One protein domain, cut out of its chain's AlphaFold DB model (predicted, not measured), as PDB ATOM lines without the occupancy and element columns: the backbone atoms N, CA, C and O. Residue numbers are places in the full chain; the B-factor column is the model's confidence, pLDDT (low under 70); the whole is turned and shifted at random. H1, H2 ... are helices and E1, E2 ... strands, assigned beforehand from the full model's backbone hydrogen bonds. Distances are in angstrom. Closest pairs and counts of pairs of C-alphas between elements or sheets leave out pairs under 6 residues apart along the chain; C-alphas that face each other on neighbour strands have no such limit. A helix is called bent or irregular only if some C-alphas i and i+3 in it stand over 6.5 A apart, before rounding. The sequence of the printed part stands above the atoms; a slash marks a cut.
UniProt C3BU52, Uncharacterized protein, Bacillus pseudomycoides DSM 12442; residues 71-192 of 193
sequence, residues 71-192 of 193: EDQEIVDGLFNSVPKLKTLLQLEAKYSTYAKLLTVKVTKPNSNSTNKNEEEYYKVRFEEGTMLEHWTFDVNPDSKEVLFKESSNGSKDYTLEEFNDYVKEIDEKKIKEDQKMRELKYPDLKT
ATOM      1  N   GLU A  71     258.555 260.414 262.296       93.12
ATOM      2  CA  GLU A  71     257.831 259.329 261.628       93.12
ATOM      3  C   GLU A  71     256.700 259.879 260.749       93.12
ATOM      4  O   GLU A  71     256.589 259.513 259.583       93.12
ATOM      5  N   ASP A  72     255.912 260.822 261.274       94.38
ATOM      6  CA  ASP A  72     254.817 261.453 260.532       94.38
ATOM      7  C   ASP A  72     255.349 262.297 259.355       94.38
ATOM      8  O   ASP A  72     254.764 262.283 258.272       94.38
ATOM      9  N   GLN A  73     256.497 262.967 259.522       93.31
ATOM     10  CA  GLN A  73     257.190 263.662 258.433       93.31
ATOM     11  C   GLN A  73     257.679 262.686 257.351       93.31
ATOM     12  O   GLN A  73     257.519 262.974 256.170       93.31
ATOM     13  N   GLU A  74     258.213 261.514 257.716       93.81
ATOM     14  CA  GLU A  74     258.632 260.488 256.746       93.81
ATOM     15  C   GLU A  74     257.435 259.934 255.936       93.81
ATOM     16  O   GLU A  74     257.585 259.646 254.746       93.81
ATOM     17  N   ILE A  75     256.227 259.878 256.518       96.31
ATOM     18  CA  ILE A  75     254.978 259.566 255.793       96.31
ATOM     19  C   ILE A  75     254.578 260.697 254.827       96.31
ATOM     20  O   ILE A  75     254.223 260.425 253.677       96.31
ATOM     21  N   VAL A  76     254.646 261.962 255.256       93.81
ATOM     22  CA  VAL A  76     254.287 263.129 254.423       93.81
ATOM     23  C   VAL A  76     255.282 263.338 253.275       93.81
ATOM     24  O   VAL A  76     254.874 263.587 252.138       93.81
ATOM     25  N   ASP A  77     256.576 263.140 253.523       92.56
ATOM     26  CA  ASP A  77     257.605 263.120 252.484       92.56
ATOM     27  C   ASP A  77     257.371 261.953 251.513       92.56
ATOM     28  O   ASP A  77     257.482 262.125 250.297       92.56
ATOM     29  N   GLY A  78     256.992 260.771 252.014       93.94
ATOM     30  CA  GLY A  78     256.575 259.632 251.191       93.94
ATOM     31  C   GLY A  78     255.419 259.980 250.245       93.94
ATOM     32  O   GLY A  78     255.508 259.727 249.044       93.94
ATOM     33  N   LEU A  79     254.384 260.653 250.758       95.38
ATOM     34  CA  LEU A  79     253.249 261.145 249.974       95.38
ATOM     35  C   LEU A  79     253.679 262.140 248.880       95.38
ATOM     36  O   LEU A  79     253.279 261.983 247.726       95.38
ATOM     37  N   PHE A  80     254.519 263.133 249.191       92.88
ATOM     38  CA  PHE A  80     255.010 264.083 248.181       92.88
ATOM     39  C   PHE A  80     255.904 263.434 247.118       92.88
ATOM     40  O   PHE A  80     255.858 263.842 245.957       92.88
ATOM     41  N   ASN A  81     256.697 262.424 247.489       92.00
ATOM     42  CA  ASN A  81     257.519 261.665 246.546       92.00
ATOM     43  C   ASN A  81     256.662 260.798 245.606       92.00
ATOM     44  O   ASN A  81     256.952 260.729 244.411       92.00
ATOM     45  N   SER A  82     255.590 260.181 246.116       92.88
ATOM     46  CA  SER A  82     254.632 259.412 245.307       92.88
ATOM     47  C   SER A  82     253.708 260.298 244.459       92.88
ATOM     48  O   SER A  82     253.234 259.863 243.409       92.88
ATOM     49  N   VAL A  83     253.459 261.546 244.877       93.75
ATOM     50  CA  VAL A  83     252.519 262.473 244.222       93.75
ATOM     51  C   VAL A  83     253.160 263.855 243.984       93.75
ATOM     52  O   VAL A  83     252.750 264.839 244.599       93.75
ATOM     53  N   PRO A  84     254.130 264.012 243.059       90.56
ATOM     54  CA  PRO A  84     254.869 265.275 242.919       90.56
ATOM     55  C   PRO A  84     254.001 266.517 242.644       90.56
ATOM     56  O   PRO A  84     254.309 267.600 243.144       90.56
ATOM     57  N   LYS A  85     252.873 266.371 241.923       91.88
ATOM     58  CA  LYS A  85     251.930 267.483 241.680       91.88
ATOM     59  C   LYS A  85     251.322 268.057 242.964       91.88
ATOM     60  O   LYS A  85     251.024 269.245 242.991       91.88
ATOM     61  N   LEU A  86     251.145 267.242 244.009       91.75
ATOM     62  CA  LEU A  86     250.610 267.675 245.302       91.75
ATOM     63  C   LEU A  86     251.522 268.734 245.932       91.75
ATOM     64  O   LEU A  86     251.058 269.807 246.311       91.75
ATOM     65  N   LYS A  87     252.834 268.470 245.954       89.12
ATOM     66  CA  LYS A  87     253.838 269.431 246.426       89.12
ATOM     67  C   LYS A  87     253.831 270.704 245.572       89.12
ATOM     68  O   LYS A  87     253.815 271.799 246.126       89.12
ATOM     69  N   THR A  88     253.781 270.578 244.240       89.56
ATOM     70  CA  THR A  88     253.734 271.737 243.327       89.56
ATOM     71  C   THR A  88     252.501 272.616 243.556       89.56
ATOM     72  O   THR A  88     252.631 273.839 243.591       89.56
ATOM     73  N   LEU A  89     251.320 272.016 243.747       91.25
ATOM     74  CA  LEU A  89     250.090 272.742 244.071       91.25
ATOM     75  C   LEU A  89     250.226 273.491 245.398       91.25
ATOM     76  O   LEU A  89     249.972 274.688 245.447       91.25
ATOM     77  N   LEU A  90     250.684 272.821 246.452       89.56
ATOM     78  CA  LEU A  90     250.820 273.438 247.771       89.56
ATOM     79  C   LEU A  90     251.873 274.567 247.785       89.56
ATOM     80  O   LEU A  90     251.669 275.579 248.450       89.56
ATOM     81  N   GLN A  91     252.949 274.470 246.990       88.19
ATOM     82  CA  GLN A  91     253.902 275.576 246.784       88.19
ATOM     83  C   GLN A  91     253.274 276.761 246.022       88.19
ATOM     84  O   GLN A  91     253.553 277.919 246.341       88.19
ATOM     85  N   LEU A  92     252.416 276.491 245.029       88.81
ATOM     86  CA  LEU A  92     251.649 277.519 244.315       88.81
ATOM     87  C   LEU A  92     250.616 278.188 245.237       88.81
ATOM     88  O   LEU A  92     250.409 279.397 245.161       88.81
ATOM     89  N   GLU A  93     249.995 277.415 246.125       87.81
ATOM     90  CA  GLU A  93     248.993 277.897 247.066       87.81
ATOM     91  C   GLU A  93     249.621 278.749 248.175       87.81
ATOM     92  O   GLU A  93     249.171 279.873 248.388       87.81
ATOM     93  N   ALA A  94     250.730 278.310 248.781       84.75
ATOM     94  CA  ALA A  94     251.498 279.078 249.771       84.75
ATOM     95  C   ALA A  94     251.990 280.446 249.249       84.75
ATOM     96  O   ALA A  94     252.199 281.386 250.020       84.75
ATOM     97  N   LYS A  95     252.157 280.584 247.925       84.94
ATOM     98  CA  LYS A  95     252.516 281.846 247.262       84.94
ATOM     99  C   LYS A  95     251.371 282.864 247.237       84.94
ATOM    100  O   LYS A  95     251.632 284.069 247.212       84.94
ATOM    101  N   TYR A  96     250.123 282.399 247.174       82.56
ATOM    102  CA  TYR A  96     248.970 283.235 246.824       82.56
ATOM    103  C   TYR A  96     247.854 283.268 247.867       82.56
ATOM    104  O   TYR A  96     247.222 284.314 247.977       82.56
ATOM    105  N   SER A  97     247.655 282.200 248.641       79.12
ATOM    106  CA  SER A  97     246.776 282.156 249.811       79.12
ATOM    107  C   SER A  97     247.536 282.611 251.058       79.12
ATOM    108  O   SER A  97     248.691 282.244 251.270       79.12
ATOM    109  N   THR A  98     246.901 283.410 251.919       72.25
ATOM    110  CA  THR A  98     247.476 283.744 253.235       72.25
ATOM    111  C   THR A  98     247.475 282.536 254.171       72.25
ATOM    112  O   THR A  98     248.412 282.387 254.949       72.25
ATOM    113  N   TYR A  99     246.469 281.664 254.057       67.50
ATOM    114  CA  TYR A  99     246.268 280.511 254.935       67.50
ATOM    115  C   TYR A  99     247.286 279.394 254.660       67.50
ATOM    116  O   TYR A  99     247.894 278.875 255.586       67.50
ATOM    117  N   ALA A 100     247.593 279.115 253.390       65.50
ATOM    118  CA  ALA A 100     248.535 278.058 253.001       65.50
ATOM    119  C   ALA A 100     250.029 278.372 253.270       65.50
ATOM    120  O   ALA A 100     250.902 277.632 252.823       65.50
ATOM    121  N   LYS A 101     250.357 279.471 253.971       63.97
ATOM    122  CA  LYS A 101     251.747 279.850 254.312       63.97
ATOM    123  C   LYS A 101     252.344 279.026 255.453       63.97
ATOM    124  O   LYS A 101     253.566 278.918 255.538       63.97
ATOM    125  N   LEU A 102     251.487 278.478 256.309       67.19
ATOM    126  CA  LEU A 102     251.814 277.463 257.301       67.19
ATOM    127  C   LEU A 102     250.870 276.299 257.030       67.19
ATOM    128  O   LEU A 102     249.666 276.413 257.239       67.19
ATOM    129  N   LEU A 103     251.398 275.202 256.495       77.81
ATOM    130  CA  LEU A 103     250.587 274.023 256.228       77.81
ATOM    131  C   LEU A 103     250.535 273.160 257.483       77.81
ATOM    132  O   LEU A 103     251.440 272.366 257.740       77.81
ATOM    133  N   THR A 104     249.459 273.306 258.248       85.19
ATOM    134  CA  THR A 104     249.101 272.359 259.303       85.19
ATOM    135  C   THR A 104     248.670 271.046 258.641       85.19
ATOM    136  O   THR A 104     247.689 270.985 257.891       85.19
ATOM    137  N   VAL A 105     249.451 269.990 258.875       89.75
ATOM    138  CA  VAL A 105     249.242 268.648 258.315       89.75
ATOM    139  C   VAL A 105     248.927 267.687 259.450       89.75
ATOM    140  O   VAL A 105     249.574 267.706 260.494       89.75
ATOM    141  N   LYS A 106     247.953 266.805 259.231       91.81
ATOM    142  CA  LYS A 106     247.534 265.803 260.204       91.81
ATOM    143  C   LYS A 106     247.739 264.404 259.667       91.81
ATOM    144  O   LYS A 106     247.073 263.991 258.718       91.81
ATOM    145  N   VAL A 107     248.624 263.665 260.325       94.31
ATOM    146  CA  VAL A 107     248.838 262.236 260.095       94.31
ATOM    147  C   VAL A 107     248.093 261.448 261.173       94.31
ATOM    148  O   VAL A 107     248.182 261.746 262.361       94.31
ATOM    149  N   THR A 108     247.318 260.450 260.757       94.38
ATOM    150  CA  THR A 108     246.652 259.487 261.644       94.38
ATOM    151  C   THR A 108     247.214 258.105 261.353       94.38
ATOM    152  O   THR A 108     247.112 257.632 260.225       94.38
ATOM    153  N   LYS A 109     247.817 257.465 262.356       94.38
ATOM    154  CA  LYS A 109     248.452 256.149 262.198       94.38
ATOM    155  C   LYS A 109     247.421 255.034 261.954       94.38
ATOM    156  O   LYS A 109     246.290 255.161 262.434       94.38
ATOM    157  N   PRO A 110     247.801 253.944 261.262       93.38
ATOM    158  CA  PRO A 110     246.966 252.753 261.154       93.38
ATOM    159  C   PRO A 110     246.612 252.172 262.530       93.38
ATOM    160  O   PRO A 110     247.381 252.251 263.491       93.38
ATOM    161  N   ASN A 111     245.435 251.560 262.617       91.62
ATOM    162  CA  ASN A 111     244.914 250.876 263.792       91.62
ATOM    163  C   ASN A 111     244.804 249.375 263.506       91.62
ATOM    164  O   ASN A 111     243.810 248.919 262.942       91.62
ATOM    165  N   SER A 112     245.767 248.599 264.006       89.25
ATOM    166  CA  SER A 112     245.830 247.130 263.892       89.25
ATOM    167  C   SER A 112     244.688 246.362 264.589       89.25
ATOM    168  O   SER A 112     244.748 245.144 264.705       89.25
ATOM    169  N   ASN A 113     243.667 247.062 265.101       91.19
ATOM    170  CA  ASN A 113     242.438 246.490 265.654       91.19
ATOM    171  C   ASN A 113     241.180 246.896 264.853       91.19
ATOM    172  O   ASN A 113     240.069 246.590 265.287       91.19
ATOM    173  N   SER A 114     241.312 247.633 263.739       88.50
ATOM    174  CA  SER A 114     240.166 247.936 262.870       88.50
ATOM    175  C   SER A 114     239.779 246.709 262.044       88.50
ATOM    176  O   SER A 114     240.626 245.925 261.635       88.50
ATOM    177  N   THR A 115     238.486 246.557 261.763       88.00
ATOM    178  CA  THR A 115     237.973 245.566 260.802       88.00
ATOM    179  C   THR A 115     237.955 246.094 259.365       88.00
ATOM    180  O   THR A 115     237.564 245.377 258.444       88.00
ATOM    181  N   ASN A 116     238.360 247.350 259.155       85.44
ATOM    182  CA  ASN A 116     238.520 247.961 257.844       85.44
ATOM    183  C   ASN A 116     240.002 247.933 257.441       85.44
ATOM    184  O   ASN A 116     240.800 248.687 257.993       85.44
ATOM    185  N   LYS A 117     240.345 247.117 256.435       85.00
ATOM    186  CA  LYS A 117     241.717 246.928 255.924       85.00
ATOM    187  C   LYS A 117     242.454 248.242 255.629       85.00
ATOM    188  O   LYS A 117     243.635 248.370 255.931       85.00
ATOM    189  N   ASN A 118     241.753 249.250 255.102       84.12
ATOM    190  CA  ASN A 118     242.361 250.552 254.808       84.12
ATOM    191  C   ASN A 118     242.784 251.297 256.086       84.12
ATOM    192  O   ASN A 118     243.714 252.089 256.057       84.12
ATOM    193  N   GLU A 119     242.122 251.056 257.216       86.94
ATOM    194  CA  GLU A 119     242.507 251.626 258.513       86.94
ATOM    195  C   GLU A 119     243.516 250.762 259.266       86.94
ATOM    196  O   GLU A 119     244.180 251.262 260.166       86.94
ATOM    197  N   GLU A 120     243.614 249.480 258.921       90.56
ATOM    198  CA  GLU A 120     244.580 248.527 259.471       90.56
ATOM    199  C   GLU A 120     245.979 248.713 258.857       90.56
ATOM    200  O   GLU A 120     246.976 248.586 259.564       90.56
ATOM    201  N   GLU A 121     246.056 249.052 257.562       92.06
ATOM    202  CA  GLU A 121     247.309 249.089 256.787       92.06
ATOM    203  C   GLU A 121     247.840 250.497 256.441       92.06
ATOM    204  O   GLU A 121     249.026 250.624 256.142       92.06
ATOM    205  N   TYR A 122     247.011 251.554 256.444       95.06
ATOM    206  CA  TYR A 122     247.396 252.876 255.911       95.06
ATOM    207  C   TYR A 122     247.433 253.980 256.977       95.06
ATOM    208  O   TYR A 122     246.574 254.071 257.856       95.06
ATOM    209  N   TYR A 123     248.396 254.892 256.830       96.25
ATOM    210  CA  TYR A 123     248.420 256.182 257.517       96.25
ATOM    211  C   TYR A 123     247.513 257.163 256.772       96.25
ATOM    212  O   TYR A 123     247.680 257.362 255.572       96.25
ATOM    213  N   LYS A 124     246.581 257.823 257.461       94.88
ATOM    214  CA  LYS A 124     245.701 258.825 256.838       94.88
ATOM    215  C   LYS A 124     246.310 260.214 256.975       94.88
ATOM    216  O   LYS A 124     246.432 260.714 258.093       94.88
ATOM    217  N   VAL A 125     246.660 260.842 255.857       94.62
ATOM    218  CA  VAL A 125     247.195 262.208 255.794       94.62
ATOM    219  C   VAL A 125     246.097 263.176 255.349       94.62
ATOM    220  O   VAL A 125     245.356 262.905 254.401       94.62
ATOM    221  N   ARG A 126     245.996 264.319 256.035       92.56
ATOM    222  CA  ARG A 126     245.096 265.435 255.706       92.56
ATOM    223  C   ARG A 126     245.823 266.769 255.825       92.56
ATOM    224  O   ARG A 126     246.655 266.938 256.712       92.56
ATOM    225  N   PHE A 127     245.456 267.712 254.967       89.25
ATOM    226  CA  PHE A 127     245.794 269.128 255.111       89.25
ATOM    227  C   PHE A 127     244.611 269.801 255.819       89.25
ATOM    228  O   PHE A 127     243.468 269.512 255.464       89.25
ATOM    229  N   GLU A 128     244.851 270.607 256.856       80.50
ATOM    230  CA  GLU A 128     243.756 271.219 257.628       80.50
ATOM    231  C   GLU A 128     243.207 272.511 256.957       80.50
ATOM    232  O   GLU A 128     243.466 272.769 255.772       80.50
ATOM    233  N   GLU A 129     242.337 273.253 257.657       74.25
ATOM    234  CA  GLU A 129     241.467 274.291 257.068       74.25
ATOM    235  C   GLU A 129     242.244 275.430 256.385       74.25
ATOM    236  O   GLU A 129     243.271 275.902 256.868       74.25
ATOM    237  N   GLY A 130     241.723 275.899 255.246       74.56
ATOM    238  CA  GLY A 130     242.302 277.024 254.498       74.56
ATOM    239  C   GLY A 130     243.110 276.640 253.255       74.56
ATOM    240  O   GLY A 130     243.593 277.539 252.565       74.56
ATOM    241  N   THR A 131     243.214 275.344 252.945       83.38
ATOM    242  CA  THR A 131     243.795 274.837 251.688       83.38
ATOM    243  C   THR A 131     242.720 274.377 250.701       83.38
ATOM    244  O   THR A 131     241.655 273.891 251.094       83.38
ATOM    245  N   MET A 132     243.012 274.430 249.401       87.44
ATOM    246  CA  MET A 132     242.210 273.805 248.336       87.44
ATOM    247  C   MET A 132     242.070 272.278 248.509       87.44
ATOM    248  O   MET A 132     241.230 271.657 247.862       87.44
ATOM    249  N   LEU A 133     242.891 271.667 249.373       89.50
ATOM    250  CA  LEU A 133     242.942 270.226 249.624       89.50
ATOM    251  C   LEU A 133     242.338 269.790 250.966       89.50
ATOM    252  O   LEU A 133     242.355 268.601 251.270       89.50
ATOM    253  N   GLU A 134     241.743 270.709 251.725       86.88
ATOM    254  CA  GLU A 134     241.070 270.469 253.013       86.88
ATOM    255  C   GLU A 134     240.040 269.323 252.974       86.88
ATOM    256  O   GLU A 134     239.817 268.620 253.959       86.88
ATOM    257  N   HIS A 135     239.393 269.115 251.825       87.19
ATOM    258  CA  HIS A 135     238.389 268.064 251.652       87.19
ATOM    259  C   HIS A 135     238.993 266.706 251.250       87.19
ATOM    260  O   HIS A 135     238.272 265.706 251.243       87.19
ATOM    261  N   TRP A 136     240.294 266.628 250.955       92.69
ATOM    262  CA  TRP A 136     240.976 265.391 250.578       92.69
ATOM    263  C   TRP A 136     241.579 264.659 251.784       92.69
ATOM    264  O   TRP A 136     242.109 265.244 252.724       92.69
ATOM    265  N   THR A 137     241.519 263.331 251.732       93.38
ATOM    266  CA  THR A 137     242.297 262.415 252.570       93.38
ATOM    267  C   THR A 137     243.172 261.570 251.658       93.38
ATOM    268  O   THR A 137     242.697 261.056 250.644       93.38
ATOM    269  N   PHE A 138     244.436 261.423 252.034       94.44
ATOM    270  CA  PHE A 138     245.398 260.570 251.353       94.44
ATOM    271  C   PHE A 138     245.722 259.423 252.306       94.44
ATOM    272  O   PHE A 138     246.387 259.638 253.318       94.44
ATOM    273  N   ASP A 139     245.223 258.224 252.018       94.19
ATOM    274  CA  ASP A 139     245.606 257.039 252.785       94.19
ATOM    275  C   ASP A 139     246.909 256.509 252.169       94.19
ATOM    276  O   ASP A 139     246.939 256.149 250.993       94.19
ATOM    277  N   VAL A 140     247.994 256.499 252.945       95.62
ATOM    278  CA  VAL A 140     249.370 256.207 252.512       95.62
ATOM    279  C   VAL A 140     249.862 254.912 253.155       95.62
ATOM    280  O   VAL A 140     249.899 254.800 254.382       95.62
ATOM    281  N   ASN A 141     250.288 253.949 252.338       94.25
ATOM    282  CA  ASN A 141     250.992 252.755 252.798       94.25
ATOM    283  C   ASN A 141     252.497 252.912 252.489       94.25
ATOM    284  O   ASN A 141     252.872 252.942 251.314       94.25
ATOM    285  N   PRO A 142     253.378 253.040 253.501       90.62
ATOM    286  CA  PRO A 142     254.803 253.285 253.273       90.62
ATOM    287  C   PRO A 142     255.554 252.070 252.701       90.62
ATOM    288  O   PRO A 142     256.554 252.255 252.005       90.62
ATOM    289  N   ASP A 143     255.071 250.848 252.950       90.19
ATOM    290  CA  ASP A 143     255.722 249.604 252.523       90.19
ATOM    291  C   ASP A 143     255.441 249.290 251.046       90.19
ATOM    292  O   ASP A 143     256.364 248.993 250.282       90.19
ATOM    293  N   SER A 144     254.178 249.399 250.612       90.88
ATOM    294  CA  SER A 144     253.793 249.239 249.199       90.88
ATOM    295  C   SER A 144     254.030 250.503 248.363       90.88
ATOM    296  O   SER A 144     254.122 250.414 247.137       90.88
ATOM    297  N   LYS A 145     254.158 251.667 249.020       88.19
ATOM    298  CA  LYS A 145     254.181 253.022 248.430       88.19
ATOM    299  C   LYS A 145     252.878 253.413 247.728       88.19
ATOM    300  O   LYS A 145     252.854 254.353 246.933       88.19
ATOM    301  N   GLU A 146     251.800 252.697 248.031       92.38
ATOM    302  CA  GLU A 146     250.459 252.966 247.529       92.38
ATOM    303  C   GLU A 146     249.846 254.180 248.238       92.38
ATOM    304  O   GLU A 146     250.006 254.371 249.447       92.38
ATOM    305  N   VAL A 147     249.139 255.006 247.467       94.38
ATOM    306  CA  VAL A 147     248.388 256.164 247.958       94.38
ATOM    307  C   VAL A 147     246.973 256.068 247.404       94.38
ATOM    308  O   VAL A 147     246.791 256.043 246.187       94.38
ATOM    309  N   LEU A 148     245.978 256.028 248.290       92.94
ATOM    310  CA  LEU A 148     244.563 256.067 247.929       92.94
ATOM    311  C   LEU A 148     244.033 257.490 248.127       92.94
ATOM    312  O   LEU A 148     244.205 258.089 249.191       92.94
ATOM    313  N   PHE A 149     243.372 258.026 247.104       94.06
ATOM    314  CA  PHE A 149     242.913 259.412 247.055       94.06
ATOM    315  C   PHE A 149     241.412 259.468 247.353       94.06
ATOM    316  O   PHE A 149     240.615 258.907 246.604       94.06
ATOM    317  N   LYS A 150     241.005 260.133 248.438       91.19
ATOM    318  CA  LYS A 150     239.602 260.167 248.891       91.19
ATOM    319  C   LYS A 150     239.131 261.602 249.081       91.19
ATOM    320  O   LYS A 150     239.702 262.339 249.879       91.19
ATOM    321  N   GLU A 151     238.069 261.991 248.383       89.62
ATOM    322  CA  GLU A 151     237.462 263.318 248.516       89.62
ATOM    323  C   GLU A 151     236.199 263.248 249.385       89.62
ATOM    324  O   GLU A 151     235.223 262.585 249.036       89.62
ATOM    325  N   SER A 152     236.189 263.992 250.489       78.75
ATOM    326  CA  SER A 152     235.088 264.014 251.465       78.75
ATOM    327  C   SER A 152     233.753 264.469 250.861       78.75
ATOM    328  O   SER A 152     232.696 264.085 251.358       78.75
ATOM    329  N   SER A 153     233.789 265.262 249.784       70.25
ATOM    330  CA  SER A 153     232.612 265.782 249.077       70.25
ATOM    331  C   SER A 153     231.831 264.700 248.322       70.25
ATOM    332  O   SER A 153     230.605 264.764 248.253       70.25
ATOM    333  N   ASN A 154     232.531 263.715 247.747       61.75
ATOM    334  CA  ASN A 154     231.986 262.778 246.754       61.75
ATOM    335  C   ASN A 154     231.776 261.349 247.299       61.75
ATOM    336  O   ASN A 154     231.651 260.382 246.544       61.75
ATOM    337  N   GLY A 155     231.657 261.218 248.623       61.16
ATOM    338  CA  GLY A 155     231.226 259.991 249.292       61.16
ATOM    339  C   GLY A 155     232.312 258.915 249.362       61.16
ATOM    340  O   GLY A 155     233.453 259.188 249.716       61.16
ATOM    341  N   SER A 156     231.948 257.665 249.073       66.75
ATOM    342  CA  SER A 156     232.831 256.495 249.195       66.75
ATOM    343  C   SER A 156     233.527 256.117 247.879       66.75
ATOM    344  O   SER A 156     233.682 254.931 247.589       66.75
ATOM    345  N   LYS A 157     233.868 257.105 247.042       80.88
ATOM    346  CA  LYS A 157     234.620 256.875 245.805       80.88
ATOM    347  C   LYS A 157     236.116 257.065 246.063       80.88
ATOM    348  O   LYS A 157     236.556 258.172 246.365       80.88
ATOM    349  N   ASP A 158     236.881 256.003 245.844       84.12
ATOM    350  CA  ASP A 158     238.334 256.086 245.727       84.12
ATOM    351  C   ASP A 158     238.695 256.644 244.340       84.12
ATOM    352  O   ASP A 158     238.171 256.199 243.314       84.12
ATOM    353  N   TYR A 159     239.564 257.651 244.305       89.81
ATOM    354  CA  TYR A 159     240.081 258.254 243.080       89.81
ATOM    355  C   TYR A 159     241.413 257.624 242.680       89.81
ATOM    356  O   TYR A 159     242.249 257.281 243.517       89.81
ATOM    357  N   THR A 160     241.640 257.545 241.374       92.62
ATOM    358  CA  THR A 160     242.952 257.214 240.816       92.62
ATOM    359  C   THR A 160     243.913 258.404 240.889       92.62
ATOM    360  O   THR A 160     243.508 259.571 240.910       92.62
ATOM    361  N   LEU A 161     245.217 258.112 240.835       93.44
ATOM    362  CA  LEU A 161     246.267 259.125 240.691       93.44
ATOM    363  C   LEU A 161     246.077 259.987 239.426       93.44
ATOM    364  O   LEU A 161     246.460 261.151 239.431       93.44
ATOM    365  N   GLU A 162     245.496 259.451 238.347       94.38
ATOM    366  CA  GLU A 162     245.220 260.212 237.119       94.38
ATOM    367  C   GLU A 162     244.106 261.247 237.333       94.38
ATOM    368  O   GLU A 162     244.318 262.432 237.075       94.38
ATOM    369  N   GLU A 163     242.972 260.843 237.912       93.75
ATOM    370  CA  GLU A 163     241.861 261.754 238.218       93.75
ATOM    371  C   GLU A 163     242.261 262.839 239.229       93.75
ATOM    372  O   GLU A 163     241.923 264.009 239.041       93.75
ATOM    373  N   PHE A 164     243.033 262.489 240.266       93.69
ATOM    374  CA  PHE A 164     243.602 263.480 241.187       93.69
ATOM    375  C   PHE A 164     244.558 264.443 240.460       93.69
ATOM    376  O   PHE A 164     244.510 265.658 240.658       93.69
ATOM    377  N   ASN A 165     245.408 263.922 239.570       93.94
ATOM    378  CA  ASN A 165     246.340 264.730 238.787       93.94
ATOM    379  C   ASN A 165     245.649 265.680 237.801       93.94
ATOM    380  O   ASN A 165     246.248 266.711 237.475       93.94
ATOM    381  N   ASP A 166     244.454 265.357 237.304       93.88
ATOM    382  CA  ASP A 166     243.655 266.259 236.471       93.88
ATOM    383  C   ASP A 166     242.848 267.263 237.315       93.88
ATOM    384  O   ASP A 166     242.848 268.446 236.978       93.88
ATOM    385  N   TYR A 167     242.298 266.869 238.471       91.56
ATOM    386  CA  TYR A 167     241.715 267.809 239.443       91.56
ATOM    387  C   TYR A 167     242.719 268.905 239.852       91.56
ATOM    388  O   TYR A 167     242.417 270.097 239.772       91.56
ATOM    389  N   VAL A 168     243.952 268.519 240.208       92.69
ATOM    390  CA  VAL A 168     245.033 269.457 240.570       92.69
ATOM    391  C   VAL A 168     245.431 270.369 239.402       92.69
ATOM    392  O   VAL A 168     245.763 271.533 239.605       92.69
ATOM    393  N   LYS A 169     245.376 269.870 238.165       91.31
ATOM    394  CA  LYS A 169     245.710 270.620 236.939       91.31
ATOM    395  C   LYS A 169     244.680 271.707 236.608       91.31
ATOM    396  O   LYS A 169     245.024 272.653 235.906       91.31
ATOM    397  N   GLU A 170     243.457 271.616 237.131       91.38
ATOM    398  CA  GLU A 170     242.480 272.709 237.072       91.38
ATOM    399  C   GLU A 170     242.697 273.799 238.138       91.38
ATOM    400  O   GLU A 170     241.904 274.741 238.195       91.38
ATOM    401  N   ILE A 171     243.690 273.676 239.026       91.44
ATOM    402  CA  ILE A 171     243.950 274.660 240.082       91.44
ATOM    403  C   ILE A 171     245.114 275.564 239.676       91.44
ATOM    404  O   ILE A 171     246.280 275.176 239.710       91.44
ATOM    405  N   ASP A 172     244.770 276.793 239.297       91.50
ATOM    406  CA  ASP A 172     245.706 277.849 238.932       91.50
ATOM    407  C   ASP A 172     245.706 279.004 239.953       91.50
ATOM    408  O   ASP A 172     244.932 279.046 240.914       91.50
ATOM    409  N   GLU A 173     246.577 279.988 239.716       91.56
ATOM    410  CA  GLU A 173     246.665 281.221 240.507       91.56
ATOM    411  C   GLU A 173     245.315 281.953 240.629       91.56
ATOM    412  O   GLU A 173     245.044 282.579 241.657       91.56
ATOM    413  N   LYS A 174     244.465 281.890 239.597       92.31
ATOM    414  CA  LYS A 174     243.156 282.540 239.602       92.31
ATOM    415  C   LYS A 174     242.196 281.809 240.547       92.31
ATOM    416  O   LYS A 174     241.613 282.466 241.406       92.31
ATOM    417  N   LYS A 175     242.072 280.482 240.434       92.62
ATOM    418  CA  LYS A 175     241.190 279.642 241.265       92.62
ATOM    419  C   LYS A 175     241.564 279.752 242.746       92.62
ATOM    420  O   LYS A 175     240.681 279.984 243.564       92.62
ATOM    421  N   ILE A 176     242.862 279.739 243.075       90.94
ATOM    422  CA  ILE A 176     243.372 279.970 244.445       90.94
ATOM    423  C   ILE A 176     242.956 281.359 244.974       90.94
ATOM    424  O   ILE A 176     242.456 281.487 246.091       90.94
ATOM    425  N   LYS A 177     243.112 282.417 244.164       89.56
ATOM    426  CA  LYS A 177     242.736 283.794 244.547       89.56
ATOM    427  C   LYS A 177     241.227 284.040 244.596       89.56
ATOM    428  O   LYS A 177     240.799 285.025 245.199       89.56
ATOM    429  N   GLU A 178     240.424 283.218 243.930       90.94
ATOM    430  CA  GLU A 178     238.962 283.247 244.022       90.94
ATOM    431  C   GLU A 178     238.485 282.487 245.269       90.94
ATOM    432  O   GLU A 178     237.687 283.038 246.026       90.94
ATOM    433  N   ASP A 179     239.055 281.316 245.564       88.12
ATOM    434  CA  ASP A 179     238.771 280.550 246.784       88.12
ATOM    435  C   ASP A 179     239.134 281.323 248.065       88.12
ATOM    436  O   ASP A 179     238.287 281.490 248.943       88.12
ATOM    437  N   GLN A 180     240.332 281.922 248.140       86.12
ATOM    438  CA  GLN A 180     240.714 282.758 249.289       86.12
ATOM    439  C   GLN A 180     239.692 283.879 249.542       86.12
ATOM    440  O   GLN A 180     239.304 284.108 250.688       86.12
ATOM    441  N   LYS A 181     239.212 284.564 248.494       88.06
ATOM    442  CA  LYS A 181     238.191 285.620 248.637       88.06
ATOM    443  C   LYS A 181     236.863 285.064 249.141       88.06
ATOM    444  O   LYS A 181     236.208 285.719 249.945       88.06
ATOM    445  N   MET A 182     236.468 283.872 248.695       87.50
ATOM    446  CA  MET A 182     235.255 283.209 249.179       87.50
ATOM    447  C   MET A 182     235.377 282.827 250.661       87.50
ATOM    448  O   MET A 182     234.436 283.065 251.419       87.50
ATOM    449  N   ARG A 183     236.543 282.341 251.110       82.12
ATOM    450  CA  ARG A 183     236.826 282.108 252.540       82.12
ATOM    451  C   ARG A 183     236.805 283.405 253.344       82.12
ATOM    452  O   ARG A 183     236.118 283.470 254.353       82.12
ATOM    453  N   GLU A 184     237.470 284.454 252.868       84.81
ATOM    454  CA  GLU A 184     237.489 285.780 253.506       84.81
ATOM    455  C   GLU A 184     236.103 286.443 253.614       84.81
ATOM    456  O   GLU A 184     235.896 287.271 254.499       84.81
ATOM    457  N   LEU A 185     235.164 286.109 252.722       86.50
ATOM    458  CA  LEU A 185     233.767 286.555 252.788       86.50
ATOM    459  C   LEU A 185     232.908 285.687 253.722       86.50
ATOM    460  O   LEU A 185     231.982 286.200 254.347       86.50
ATOM    461  N   LYS A 186     233.200 284.384 253.811       81.69
ATOM    462  CA  LYS A 186     232.497 283.417 254.674       81.69
ATOM    463  C   LYS A 186     232.942 283.507 256.142       81.69
ATOM    464  O   LYS A 186     232.132 283.276 257.034       81.69
ATOM    465  N   TYR A 187     234.206 283.854 256.373       76.38
ATOM    466  CA  TYR A 187     234.869 283.895 257.675       76.38
ATOM    467  C   TYR A 187     235.679 285.202 257.828       76.38
ATOM    468  O   TYR A 187     236.912 285.187 257.771       76.38
ATOM    469  N   PRO A 188     235.016 286.364 257.985       69.12
ATOM    470  CA  PRO A 188     235.693 287.663 258.000       69.12
ATOM    471  C   PRO A 188     236.693 287.819 259.157       69.12
ATOM    472  O   PRO A 188     237.694 288.521 259.007       69.12
ATOM    473  N   ASP A 189     236.456 287.143 260.284       67.88
ATOM    474  CA  ASP A 189     237.270 287.251 261.499       67.88
ATOM    475  C   ASP A 189     238.687 286.667 261.337       67.88
ATOM    476  O   ASP A 189     239.621 287.141 261.990       67.88
ATOM    477  N   LEU A 190     238.883 285.725 260.398       63.00
ATOM    478  CA  LEU A 190     240.184 285.113 260.068       63.00
ATOM    479  C   LEU A 190     241.225 286.107 259.512       63.00
ATOM    480  O   LEU A 190     242.377 285.742 259.299       63.00
ATOM    481  N   LYS A 191     240.853 287.375 259.297       54.66
ATOM    482  CA  LYS A 191     241.776 288.464 258.933       54.66
ATOM    483  C   LYS A 191     242.510 289.097 260.123       54.66
ATOM    484  O   LYS A 191     243.245 290.062 259.916       54.66
ATOM    485  N   THR A 192     242.259 288.626 261.345       42.69
ATOM    486  CA  THR A 192     242.536 289.384 262.583       42.69
ATOM    487  C   THR A 192     243.466 288.667 263.572       42.69
ATOM    488  O   THR A 192     243.488 289.026 264.752       42.69
TER     489      THR A 192
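What this domain is: This is residues 71 to 192 of the 193 residues of an uncharacterized protein of Bacillus pseudomycoides DSM 12442 (UniProt C3BU52). A four-stranded antiparallel sheet makes a twisted wall, with helix H1 laid across one of its faces. Past the sheet, H2 and H4 run side by side, H5 meets the far end of H2 at a steep angle, and the small helix H6 follows it; H3 sits at the opposite end of the domain, and residues 184 to 189 stick out. The printed part has 122 residues with six named helices and four named strands, in the order H1, H2, E1, H3, E2, E3, E4, H4, H5, H6, and the sheet runs E1, E2, E3, E4. The class is mixed, helices and strands; the whole is compact, with a radius of gyration of the C-alphas of 15.1 A, and spans 43 by 29 by 28 A.

Where its parts are: The sheet is made of E1, residues 105 to 108, E2, residues 123 to 127, E3, residues 136 to 140, and E4, residues 147 to 151. E2 measures 13.4 A from first to last C-alpha, E3 12.6 A, E4 13.1 A and E1 10.1 A. H1 is residues 71 to 82, 16.6 A long, and begins at C-alpha 71, (257.831, 259.329, 261.628). H2, residues 84 to 96, measures 19.3 A. H3, residues 117 to 121, is short at 6.1 A. H4 is residues 161 to 169, 12.1 A long. H5, residues 173 to 186, is the longest helix by residues, 20.2 A from C-alpha 173 at (246.665, 281.221, 240.507) to C-alpha 186. H6, residues 188 to 191, ends at C-alpha 191, (241.776, 288.464, 258.933); it is neither bent nor irregular, but only just: C-alphas 188 and 191 are 6.2 A apart.

How they stand to each other: From edge to edge of the sheet the strands' lines turn by 70 degrees. E1 and E2 are antiparallel at 157 degrees, with N 106 and O 126 within hydrogen-bond range at 2.8 A. E2 and E3 form a hairpin at 150 degrees, with N 125 and O 138 at 2.8 A. E3 and E4 form another at 161 degrees, with N 137 and O 150 at 2.8 A; E2, E3 and E4 are a meander, each strand the antiparallel neighbour of the one before. H1 is on the sheet at a height of 8.9 A, giving two layers, a helix on one face of a sheet. It runs across the strands, at 77 degrees to E2 on the local plane; its closest C-alphas to E1 are those of Asp 72 and Val 107, 6.0 A apart. H3 only grazes the sheet with residues 118 to 121, and H4 only grazes it with residues 161 to 164. H2 is not on the sheet. It is close to H1 but not clearly touching, about perpendicular at 77 degrees, with the closest C-alphas, those of Phe 80 and Lys 87, 5.7 A apart. With residues 85 to 89 alone H2 touches H4, at a shallow tilt of 21 degrees, the same way; the closest C-alphas are those of Lys 85 and Asn 165, 6.9 A apart. With residues 92 to 96 alone it touches H5, at a steep tilt of 59 degrees, the same way; the closest C-alphas, of Glu 93 and Ile 176, are 6.5 A apart. H5 and H6 are close but not clearly touching, with C-alphas 184 and 190 closest at 7.1 A, and H4 and H5 are apart. Every O i to N i+4 pair is within hydrogen-bond range in H1, H3 and H4, against 8 of 9 in H2 and 9 of 10 in H5; H6 is too short for such a pair.

The domain as a whole: The two C-alphas farthest apart are those of Asn 113 and Lys 174, at 44.5 A. The printed part has no cut, and no link is long. Residues 184 to 189, of which 184 to 186 belong to H5, stand free. The mean pLDDT of the printed part is 86.8; residues 99 to 102, 154 to 156 and 188 to 192 of this model are under 70.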